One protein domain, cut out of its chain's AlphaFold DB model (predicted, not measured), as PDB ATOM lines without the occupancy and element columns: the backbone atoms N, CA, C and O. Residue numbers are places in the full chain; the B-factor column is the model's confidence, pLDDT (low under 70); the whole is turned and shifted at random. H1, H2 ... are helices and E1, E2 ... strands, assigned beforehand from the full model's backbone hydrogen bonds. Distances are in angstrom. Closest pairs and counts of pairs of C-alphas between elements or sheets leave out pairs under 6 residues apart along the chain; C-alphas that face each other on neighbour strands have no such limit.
ATOM      1  N   GLU A  24     146.613 171.637 191.214       96.50
ATOM      2  CA  GLU A  24     147.844 171.469 191.991       96.50
ATOM      3  C   GLU A  24     147.665 171.846 193.467       96.50
ATOM      4  O   GLU A  24     148.462 171.459 194.308       96.50
ATOM      5  N   THR A  25     146.583 172.546 193.816       94.81
ATOM      6  CA  THR A  25     146.214 172.755 195.228       94.81
ATOM      7  C   THR A  25     145.539 171.527 195.844       94.81
ATOM      8  O   THR A  25     145.400 171.460 197.061       94.81
ATOM      9  N   LYS A  26     145.113 170.558 195.020       93.88
ATOM     10  CA  LYS A  26     144.351 169.365 195.438       93.88
ATOM     11  C   LYS A  26     145.035 168.047 195.075       93.88
ATOM     12  O   LYS A  26     144.782 167.032 195.717       93.88
ATOM     13  N   ASP A  27     145.884 168.061 194.054       95.56
ATOM     14  CA  ASP A  27     146.651 166.928 193.558       95.56
ATOM     15  C   ASP A  27     148.139 167.148 193.856       95.56
ATOM     16  O   ASP A  27     148.828 167.928 193.194       95.56
ATOM     17  N   GLU A  28     148.625 166.442 194.877       96.25
ATOM     18  CA  GLU A  28     150.019 166.496 195.321       96.25
ATOM     19  C   GLU A  28     150.991 166.043 194.225       96.25
ATOM     20  O   GLU A  28     152.055 166.634 194.067       96.25
ATOM     21  N   ALA A  29     150.626 165.040 193.418       97.44
ATOM     22  CA  ALA A  29     151.505 164.551 192.362       97.44
ATOM     23  C   ALA A  29     151.698 165.618 191.281       97.44
ATOM     24  O   ALA A  29     152.825 165.845 190.836       97.44
ATOM     25  N   LYS A  30     150.621 166.315 190.902       97.88
ATOM     26  CA  LYS A  30     150.713 167.422 189.949       97.88
ATOM     27  C   LYS A  30     151.466 168.620 190.531       97.88
ATOM     28  O   LYS A  30     152.243 169.249 189.813       97.88
ATOM     29  N   ASN A  31     151.278 168.913 191.819       97.94
ATOM     30  CA  ASN A  31     152.046 169.943 192.516       97.94
ATOM     31  C   ASN A  31     153.550 169.657 192.495       97.94
ATOM     32  O   ASN A  31     154.334 170.528 192.122       97.94
ATOM     33  N   GLU A  32     153.951 168.441 192.869       98.38
ATOM     34  CA  GLU A  32     155.360 168.048 192.923       98.38
ATOM     35  C   GLU A  32     155.994 167.970 191.529       98.38
ATOM     36  O   GLU A  32     157.144 168.371 191.369       98.38
ATOM     37  N   GLU A  33     155.251 167.542 190.504       98.44
ATOM     38  CA  GLU A  33     155.708 167.601 189.108       98.44
ATOM     39  C   GLU A  33     156.049 169.043 188.697       98.44
ATOM     40  O   GLU A  33     157.147 169.314 188.208       98.44
ATOM     41  N   ASN A  34     155.136 169.983 188.949       98.56
ATOM     42  CA  ASN A  34     155.337 171.386 188.594       98.56
ATOM     43  C   ASN A  34     156.439 172.041 189.445       98.56
ATOM     44  O   ASN A  34     157.230 172.832 188.934       98.56
ATOM     45  N   LYS A  35     156.542 171.683 190.730       98.62
ATOM     46  CA  LYS A  35     157.615 172.143 191.623       98.62
ATOM     47  C   LYS A  35     158.986 171.630 191.180       98.62
ATOM     48  O   LYS A  35     159.962 172.383 191.226       98.62
ATOM     49  N   LEU A  36     159.071 170.376 190.736       98.50
ATOM     50  CA  LEU A  36     160.297 169.811 190.179       98.50
ATOM     51  C   LEU A  36     160.701 170.566 188.911       98.50
ATOM     52  O   LEU A  36     161.841 171.015 188.820       98.50
ATOM     53  N   GLN A  37     159.758 170.803 187.997       98.56
ATOM     54  CA  GLN A  37     160.022 171.599 186.798       98.56
ATOM     55  C   GLN A  37     160.486 173.026 187.149       98.56
ATOM     56  O   GLN A  37     161.482 173.500 186.607       98.56
ATOM     57  N   ALA A  38     159.825 173.698 188.099       98.44
ATOM     58  CA  ALA A  38     160.233 175.019 188.582       98.44
ATOM     59  C   ALA A  38     161.662 175.017 189.155       98.44
ATOM     60  O   ALA A  38     162.422 175.970 188.966       98.44
ATOM     61  N   THR A  39     162.043 173.937 189.838       98.50
ATOM     62  CA  THR A  39     163.385 173.758 190.407       98.50
ATOM     63  C   THR A  39     164.432 173.557 189.313       98.50
ATOM     64  O   THR A  39     165.472 174.210 189.343       98.50
ATOM     65  N   GLU A  40     164.165 172.680 188.345       98.44
ATOM     66  CA  GLU A  40     165.129 172.299 187.307       98.44
ATOM     67  C   GLU A  40     165.291 173.356 186.206       98.44
ATOM     68  O   GLU A  40     166.403 173.580 185.730       98.44
ATOM     69  N   GLU A  41     164.201 174.009 185.801       98.44
ATOM     70  CA  GLU A  41     164.199 174.935 184.661       98.44
ATOM     71  C   GLU A  41     164.318 176.406 185.074       98.44
ATOM     72  O   GLU A  41     164.820 177.218 184.299       98.44
ATOM     73  N   TYR A  42     163.870 176.752 186.286       98.25
ATOM     74  CA  TYR A  42     163.781 178.140 186.756       98.25
ATOM     75  C   TYR A  42     164.476 178.361 188.101       98.25
ATOM     76  O   TYR A  42     164.241 179.380 188.746       98.25
ATOM     77  N   ASN A  43     165.312 177.419 188.543       98.12
ATOM     78  CA  ASN A  43     166.093 177.528 189.776       98.12
ATOM     79  C   ASN A  43     165.244 177.870 191.016       98.12
ATOM     80  O   ASN A  43     165.669 178.644 191.876       98.12
ATOM     81  N   TYR A  44     164.035 177.303 191.121       98.44
ATOM     82  CA  TYR A  44     163.222 177.459 192.325       98.44
ATOM     83  C   TYR A  44     163.965 176.951 193.569       98.44
ATOM     84  O   TYR A  44     164.371 175.790 193.637       98.44
ATOM     85  N   GLY A  45     164.150 177.810 194.572       98.06
ATOM     86  CA  GLY A  45     164.987 177.486 195.722       98.06
ATOM     87  C   GLY A  45     165.199 178.640 196.704       98.06
ATOM     88  O   GLY A  45     164.425 179.599 196.725       98.06
ATOM     89  N   PRO A  46     166.207 178.535 197.591       98.00
ATOM     90  CA  PRO A  46     166.562 179.608 198.516       98.00
ATOM     91  C   PRO A  46     166.955 180.894 197.772       98.00
ATOM     92  O   PRO A  46     167.635 180.811 196.748       98.00
ATOM     93  N   PRO A  47     166.589 182.076 198.287       96.81
ATOM     94  CA  PRO A  47     166.915 183.332 197.638       96.81
ATOM     95  C   PRO A  47     168.387 183.698 197.792       96.81
ATOM     96  O   PRO A  47     168.991 183.498 198.845       96.81
ATOM     97  N   THR A  48     168.947 184.296 196.742       94.31
ATOM     98  CA  THR A  48     170.227 185.016 196.811       94.31
ATOM     99  C   THR A  48     170.029 186.483 197.188       94.31
ATOM    100  O   THR A  48     170.904 187.066 197.818       94.31
ATOM    101  N   GLU A  49     168.869 187.054 196.846       93.12
ATOM    102  CA  GLU A  49     168.471 188.429 197.148       93.12
ATOM    103  C   GLU A  49     167.213 188.409 198.035       93.12
ATOM    104  O   GLU A  49     166.180 187.891 197.606       93.12
ATOM    105  N   PRO A  50     167.253 188.957 199.261       90.44
ATOM    106  CA  PRO A  50     166.177 188.783 200.242       90.44
ATOM    107  C   PRO A  50     164.859 189.467 199.851       90.44
ATOM    108  O   PRO A  50     163.807 189.102 200.364       90.44
ATOM    109  N   GLU A  51     164.901 190.456 198.957       94.50
ATOM    110  CA  GLU A  51     163.716 191.189 198.490       94.50
ATOM    111  C   GLU A  51     163.051 190.530 197.273       94.50
ATOM    112  O   GLU A  51     161.871 190.774 197.007       94.50
ATOM    113  N   ALA A  52     163.783 189.682 196.542       97.19
ATOM    114  CA  ALA A  52     163.304 188.998 195.346       97.19
ATOM    115  C   ALA A  52     162.847 187.577 195.692       97.19
ATOM    116  O   ALA A  52     163.510 186.598 195.355       97.19
ATOM    117  N   ILE A  53     161.721 187.474 196.398       98.06
ATOM    118  CA  ILE A  53     161.138 186.219 196.893       98.06
ATOM    119  C   ILE A  53     159.696 186.040 196.397       98.06
ATOM    120  O   ILE A  53     159.064 186.994 195.943       98.06
ATOM    121  N   CYS A  54     159.149 184.825 196.484       98.19
ATOM    122  CA  CYS A  54     157.769 184.506 196.115       98.19
ATOM    123  C   CYS A  54     156.801 185.484 196.787       98.19
ATOM    124  O   CYS A  54     155.977 186.070 196.097       98.19
ATOM    125  N   GLY A  55     156.973 185.767 198.082       96.75
ATOM    126  CA  GLY A  55     156.119 186.689 198.840       96.75
ATOM    127  C   GLY A  55     156.011 188.112 198.271       96.75
ATOM    128  O   GLY A  55     155.042 188.804 198.564       96.75
ATOM    129  N   THR A  56     156.958 188.549 197.435       96.94
ATOM    130  CA  THR A  56     156.964 189.870 196.773       96.94
ATOM    131  C   THR A  56     156.732 189.785 195.256       96.94
ATOM    132  O   THR A  56     156.731 190.805 194.556       96.94
ATOM    133  N   CYS A  57     156.520 188.574 194.732       97.94
ATOM    134  CA  CYS A  57     156.389 188.282 193.308       97.94
ATOM    135  C   CYS A  57     154.964 188.514 192.801       97.94
ATOM    136  O   CYS A  57     154.011 187.986 193.371       97.94
ATOM    137  N   SER A  58     154.802 189.195 191.666       97.31
ATOM    138  CA  SER A  58     153.495 189.481 191.049       97.31
ATOM    139  C   SER A  58     152.700 188.235 190.643       97.31
ATOM    140  O   SER A  58     151.529 188.344 190.295       97.31
ATOM    141  N   ALA A  59     153.332 187.060 190.638       97.69
ATOM    142  CA  ALA A  59     152.697 185.778 190.350       97.69
ATOM    143  C   ALA A  59     152.298 184.991 191.609       97.69
ATOM    144  O   ALA A  59     151.712 183.919 191.487       97.69
ATOM    145  N   PHE A  60     152.649 185.457 192.806       97.81
ATOM    146  CA  PHE A  60     152.364 184.744 194.046       97.81
ATOM    147  C   PHE A  60     150.984 185.122 194.574       97.81
ATOM    148  O   PHE A  60     150.752 186.266 194.949       97.81
ATOM    149  N   ASN A  61     150.065 184.163 194.577       96.75
ATOM    150  CA  ASN A  61     148.665 184.351 194.921       96.75
ATOM    151  C   ASN A  61     148.360 183.846 196.335       96.75
ATOM    152  O   ASN A  61     148.500 182.658 196.630       96.75
ATOM    153  N   MET A  62     147.905 184.773 197.176       95.62
ATOM    154  CA  MET A  62     147.404 184.558 198.536       95.62
ATOM    155  C   MET A  62     145.976 185.104 198.701       95.62
ATOM    156  O   MET A  62     145.586 185.544 199.781       95.62
ATOM    157  N   SER A  63     145.187 185.134 197.625       94.44
ATOM    158  CA  SER A  63     143.750 185.409 197.723       94.44
ATOM    159  C   SER A  63     143.078 184.413 198.663       94.44
ATOM    160  O   SER A  63     143.470 183.242 198.723       94.44
ATOM    161  N   SER A  64     142.026 184.842 199.358       93.62
ATOM    162  CA  SER A  64     141.295 183.982 200.293       93.62
ATOM    163  C   SER A  64     140.755 182.730 199.605       93.62
ATOM    164  O   SER A  64     140.734 181.661 200.200       93.62
ATOM    165  N   ARG A  65     140.417 182.828 198.315       92.94
ATOM    166  CA  ARG A  65     140.052 181.674 197.487       92.94
ATOM    167  C   ARG A  65     141.173 180.641 197.386       92.94
ATOM    168  O   ARG A  65     140.908 179.452 197.495       92.94
ATOM    169  N   ILE A  66     142.402 181.070 197.104       94.56
ATOM    170  CA  ILE A  66     143.538 180.149 196.990       94.56
ATOM    171  C   ILE A  66     143.882 179.552 198.352       94.56
ATOM    172  O   ILE A  66     144.145 178.357 198.433       94.56
ATOM    173  N   LEU A  67     143.839 180.349 199.415       94.44
ATOM    174  CA  LEU A  67     144.068 179.871 200.777       94.44
ATOM    175  C   LEU A  67     143.027 178.817 201.199       94.44
ATOM    176  O   LEU A  67     143.397 177.769 201.729       94.44
ATOM    177  N   ASP A  68     141.756 179.017 200.839       94.19
ATOM    178  CA  ASP A  68     140.689 178.020 201.009       94.19
ATOM    179  C   ASP A  68     140.955 176.750 200.182       94.19
ATOM    180  O   ASP A  68     140.850 175.633 200.691       94.19
ATOM    181  N   CYS A  69     141.428 176.892 198.935       94.31
ATOM    182  CA  CYS A  69     141.862 175.747 198.130       94.31
ATOM    183  C   CYS A  69     142.981 174.945 198.817       94.31
ATOM    184  O   CYS A  69     142.958 173.714 198.807       94.31
ATOM    185  N   LEU A  70     143.944 175.628 199.427       94.06
ATOM    186  CA  LEU A  70     145.056 175.009 200.148       94.06
ATOM    187  C   LEU A  70     144.652 174.458 201.524       94.06
ATOM    188  O   LEU A  70     145.413 173.694 202.119       94.06
ATOM    189  N   GLY A  71     143.483 174.840 202.044       93.44
ATOM    190  CA  GLY A  71     143.049 174.502 203.397       93.44
ATOM    191  C   GLY A  71     143.961 175.098 204.472       93.44
ATOM    192  O   GLY A  71     144.224 174.444 205.485       93.44
ATOM    193  N   THR A  72     144.496 176.302 204.242       91.88
ATOM    194  CA  THR A  72     145.432 176.965 205.158       91.88
ATOM    195  C   THR A  72     145.132 178.451 205.302       91.88
ATOM    196  O   THR A  72     144.778 179.105 204.333       91.88
ATOM    197  N   ASP A  73     145.370 178.990 206.497       88.44
ATOM    198  CA  ASP A  73     145.364 180.434 206.772       88.44
ATOM    199  C   ASP A  73     146.800 180.997 206.882       88.44
ATOM    200  O   ASP A  73     147.013 182.094 207.398       88.44
ATOM    201  N   SER A  74     147.809 180.214 206.476       86.81
ATOM    202  CA  SER A  74     149.228 180.577 206.557       86.81
ATOM    203  C   SER A  74     149.607 181.616 205.505       86.81
ATOM    204  O   SER A  74     149.274 181.470 204.333       86.81
ATOM    205  N   ASP A  75     150.406 182.599 205.906       84.44
ATOM    206  CA  ASP A  75     151.054 183.585 205.033       84.44
ATOM    207  C   ASP A  75     152.400 183.099 204.457       84.44
ATOM    208  O   ASP A  75     152.997 183.749 203.602       84.44
ATOM    209  N   ASN A  76     152.880 181.932 204.901       92.94
ATOM    210  CA  ASN A  76     154.172 181.376 204.482       92.94
ATOM    211  C   ASN A  76     154.094 180.545 203.196       92.94
ATOM    212  O   ASN A  76     155.131 180.156 202.655       92.94
ATOM    213  N   VAL A  77     152.889 180.241 202.711       95.56
ATOM    214  CA  VAL A  77     152.667 179.486 201.473       95.56
ATOM    215  C   VAL A  77     151.589 180.157 200.636       95.56
ATOM    216  O   VAL A  77     150.667 180.768 201.160       95.56
ATOM    217  N   GLY A  78     151.698 180.024 199.324       96.62
ATOM    218  CA  GLY A  78     150.726 180.554 198.377       96.62
ATOM    219  C   GLY A  78     150.829 179.831 197.048       96.62
ATOM    220  O   GLY A  78     151.640 178.920 196.879       96.62
ATOM    221  N   PHE A  79     150.006 180.219 196.086       97.69
ATOM    222  CA  PHE A  79     149.994 179.586 194.771       97.69
ATOM    223  C   PHE A  79     150.778 180.419 193.759       97.69
ATOM    224  O   PHE A  79     150.525 181.609 193.600       97.69
ATOM    225  N   CYS A  80     151.733 179.820 193.052       98.31
ATOM    226  CA  CYS A  80     152.416 180.489 191.951       98.31
ATOM    227  C   CYS A  80     151.563 180.396 190.680       98.31
ATOM    228  O   CYS A  80     151.431 179.318 190.105       98.31
ATOM    229  N   GLU A  81     151.022 181.513 190.199       97.12
ATOM    230  CA  GLU A  81     150.197 181.546 188.983       97.12
ATOM    231  C   GLU A  81     150.995 181.231 187.712       97.12
ATOM    232  O   GLU A  81     150.460 180.636 186.777       97.12
ATOM    233  N   THR A  82     152.286 181.578 187.687       97.75
ATOM    234  CA  THR A  82     153.171 181.333 186.538       97.75
ATOM    235  C   THR A  82     153.524 179.855 186.393       97.75
ATOM    236  O   THR A  82     153.371 179.290 185.314       97.75
ATOM    237  N   HIS A  83     153.987 179.228 187.477       98.25
ATOM    238  CA  HIS A  83     154.513 177.854 187.464       98.25
ATOM    239  C   HIS A  83     153.539 176.820 188.010       98.25
ATOM    240  O   HIS A  83     153.830 175.627 187.998       98.25
ATOM    241  N   ARG A  84     152.365 177.266 188.461       98.12
ATOM    242  CA  ARG A  84     151.224 176.418 188.798       98.12
ATOM    243  C   ARG A  84     151.524 175.405 189.908       98.12
ATOM    244  O   ARG A  84     151.216 174.230 189.769       98.12
ATOM    245  N   PHE A  85     152.122 175.834 191.011       98.50
ATOM    246  CA  PHE A  85     152.371 174.983 192.183       98.50
ATOM    247  C   PHE A  85     152.299 175.806 193.474       98.50
ATOM    248  O   PHE A  85     152.297 177.041 193.437       98.50
ATOM    249  N   VAL A  86     152.245 175.134 194.621       97.94
ATOM    250  CA  VAL A  86     152.289 175.766 195.943       97.94
ATOM    251  C   VAL A  86     153.726 176.193 196.269       97.94
ATOM    252  O   VAL A  86     154.596 175.352 196.500       97.94
ATOM    253  N   CYS A  87     153.973 177.505 196.280       96.19
ATOM    254  CA  CYS A  87     155.260 178.116 196.612       96.19
ATOM    255  C   CYS A  87     155.342 178.470 198.107       96.19
ATOM    256  O   CYS A  87     154.352 178.879 198.712       96.19
ATOM    257  N   GLU A  88     156.542 178.386 198.680       97.69
ATOM    258  CA  GLU A  88     156.878 178.978 199.979       97.69
ATOM    259  C   GLU A  88     157.264 180.455 199.795       97.69
ATOM    260  O   GLU A  88     158.101 180.780 198.951       97.69
ATOM    261  N   ALA A  89     156.702 181.353 200.603       97.31
ATOM    262  CA  ALA A  89     156.868 182.800 200.452       97.31
ATOM    263  C   ALA A  89     158.342 183.256 200.479       97.31
ATOM    264  O   ALA A  89     158.701 184.198 199.776       97.31
ATOM    265  N   GLU A  90     159.197 182.566 201.242       97.44
ATOM    266  CA  GLU A  90     160.622 182.886 201.411       97.44
ATOM    267  C   GLU A  90     161.524 182.378 200.271       97.44
ATOM    268  O   GLU A  90     162.720 182.670 200.263       97.44
ATOM    269  N   LYS A  91     161.005 181.587 199.327       98.19
ATOM    270  CA  LYS A  91     161.784 181.041 198.199       98.19
ATOM    271  C   LYS A  91     161.795 182.001 197.017       98.19
ATOM    272  O   LYS A  91     161.038 182.960 196.985       98.19
ATOM    273  N   THR A  92     162.633 181.743 196.022       98.38
ATOM    274  CA  THR A  92     162.660 182.494 194.759       98.38
ATOM    275  C   THR A  92     162.803 181.562 193.562       98.38
ATOM    276  O   THR A  92     163.054 180.375 193.744       98.38
ATOM    277  N   CYS A  93     162.638 182.097 192.354       98.38
ATOM    278  CA  CYS A  93     162.984 181.457 191.084       98.38
ATOM    279  C   CYS A  93     163.355 182.538 190.058       98.38
ATOM    280  O   CYS A  93     163.021 183.712 190.233       98.38
ATOM    281  N   ASP A  94     163.960 182.144 188.944       98.06
ATOM    282  CA  ASP A  94     164.399 183.049 187.874       98.06
ATOM    283  C   ASP A  94     163.242 183.769 187.165       98.06
ATOM    284  O   ASP A  94     163.445 184.777 186.490       98.06
ATOM    285  N   SER A  95     162.011 183.272 187.317       98.00
ATOM    286  CA  SER A  95     160.801 183.924 186.801       98.00
ATOM    287  C   SER A  95     160.231 184.992 187.735       98.00
ATOM    288  O   SER A  95     159.126 185.474 187.484       98.00
ATOM    289  N   TRP A  96     160.921 185.336 188.826       98.38
ATOM    290  CA  TRP A  96     160.460 186.367 189.750       98.38
ATOM    291  C   TRP A  96     160.268 187.718 189.043       98.38
ATOM    292  O   TRP A  96     161.114 188.169 188.270       98.38
ATOM    293  N   VAL A  97     159.152 188.382 189.348       97.19
ATOM    294  CA  VAL A  97     158.832 189.733 188.876       97.19
ATOM    295  C   VAL A  97     158.236 190.521 190.036       97.19
ATOM    296  O   VAL A  97     157.336 190.036 190.715       97.19
ATOM    297  N   ALA A  98     158.720 191.742 190.263       96.50
ATOM    298  CA  ALA A  98     158.219 192.612 191.325       96.50
ATOM    299  C   ALA A  98     156.719 192.927 191.167       96.50
ATOM    300  O   ALA A  98     156.242 193.141 190.053       96.50
ATOM    301  N   GLY A  99     156.005 193.055 192.290       92.06
ATOM    302  CA  GLY A  99     154.638 193.595 192.314       92.06
ATOM    303  C   GLY A  99     153.579 192.693 192.945       92.06
ATOM    304  O   GLY A  99     152.398 192.915 192.708       92.06
ATOM    305  N   GLY A 100     153.977 191.679 193.709       90.56
ATOM    306  CA  GLY A 100     153.051 190.868 194.495       90.56
ATOM    307  C   GLY A 100     152.968 191.276 195.964       90.56
ATOM    308  O   GLY A 100     153.572 192.273 196.364       90.56
ATOM    309  N   PRO A 101     152.272 190.469 196.778       95.25
ATOM    310  CA  PRO A 101     151.491 189.290 196.385       95.25
ATOM    311  C   PRO A 101     150.153 189.667 195.724       95.25
ATOM    312  O   PRO A 101     149.623 190.752 195.956       95.25
ATOM    313  N   LEU A 102     149.575 188.761 194.935       95.38
ATOM    314  CA  LEU A 102     148.181 188.851 194.498       95.38
ATOM    315  C   LEU A 102     147.267 188.492 195.675       95.38
ATOM    316  O   LEU A 102     147.297 187.370 196.185       95.38
ATOM    317  N   THR A 103     146.442 189.442 196.090       94.62
ATOM    318  CA  THR A 103     145.452 189.318 197.171       94.62
ATOM    319  C   THR A 103     144.043 189.577 196.638       94.62
ATOM    320  O   THR A 103     143.882 190.012 195.500       94.62
TER     321      THR A 103
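Overview. This is residues 24 to 103 of the 114 residues of an uncharacterized protein of Gammaproteobacteria bacterium (UniProt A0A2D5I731). With little regular structure, the model is a small body of loops round a two-strand hairpin, E1 and E2; the long helix H1 packs on E2, and short H2 lies near E1. The 80 printed residues hold H1, H2, E1 and E2 in that order, only 30 of them in named elements, a mixed class; the sheet E1 - E2 is antiparallel. It is compact, radius of gyration of the C-alphas 11.4 A, spanning 30 by 25 by 16 A.

Arrangement. Look at E1, residues 77 to 80, and E2, residues 85 to 88: this hairpin is antiparallel at 138 degrees, with N 78 and O 87 within hydrogen-bond range at 3.0 A. Residues 60 to 61 pair antiparallel with residues 79 to 80 of E1. H1, residues 28 to 42, comes closest to E2 at the C-alphas of Asn 31 and Phe 85, 5.1 A. H2, residues 64 to 70, comes closest to E1 at the C-alphas of Ile 66 and Phe 79, 6.8 A. H1 and H2 are apart; in both, every O i to N i+4 pair is within hydrogen-bond range.

Along the chain. Find C-alpha 28 at (150.019, 166.496, 195.321); H1 runs 20.0 A from there. H2 measures 9.7 A, E1 9.6 A, and E2 9.9 A, ending at C-alpha 88, (156.878, 178.978, 199.979).

Size, cuts and confidence. The farthest C-alphas, Asp 27 and Glu 49, are 30.8 A apart. The link H1 to H2 is long, and residues 89 to 103 hold no named element. The printed part has no cut, and no printed residue is under 70 in pLDDT.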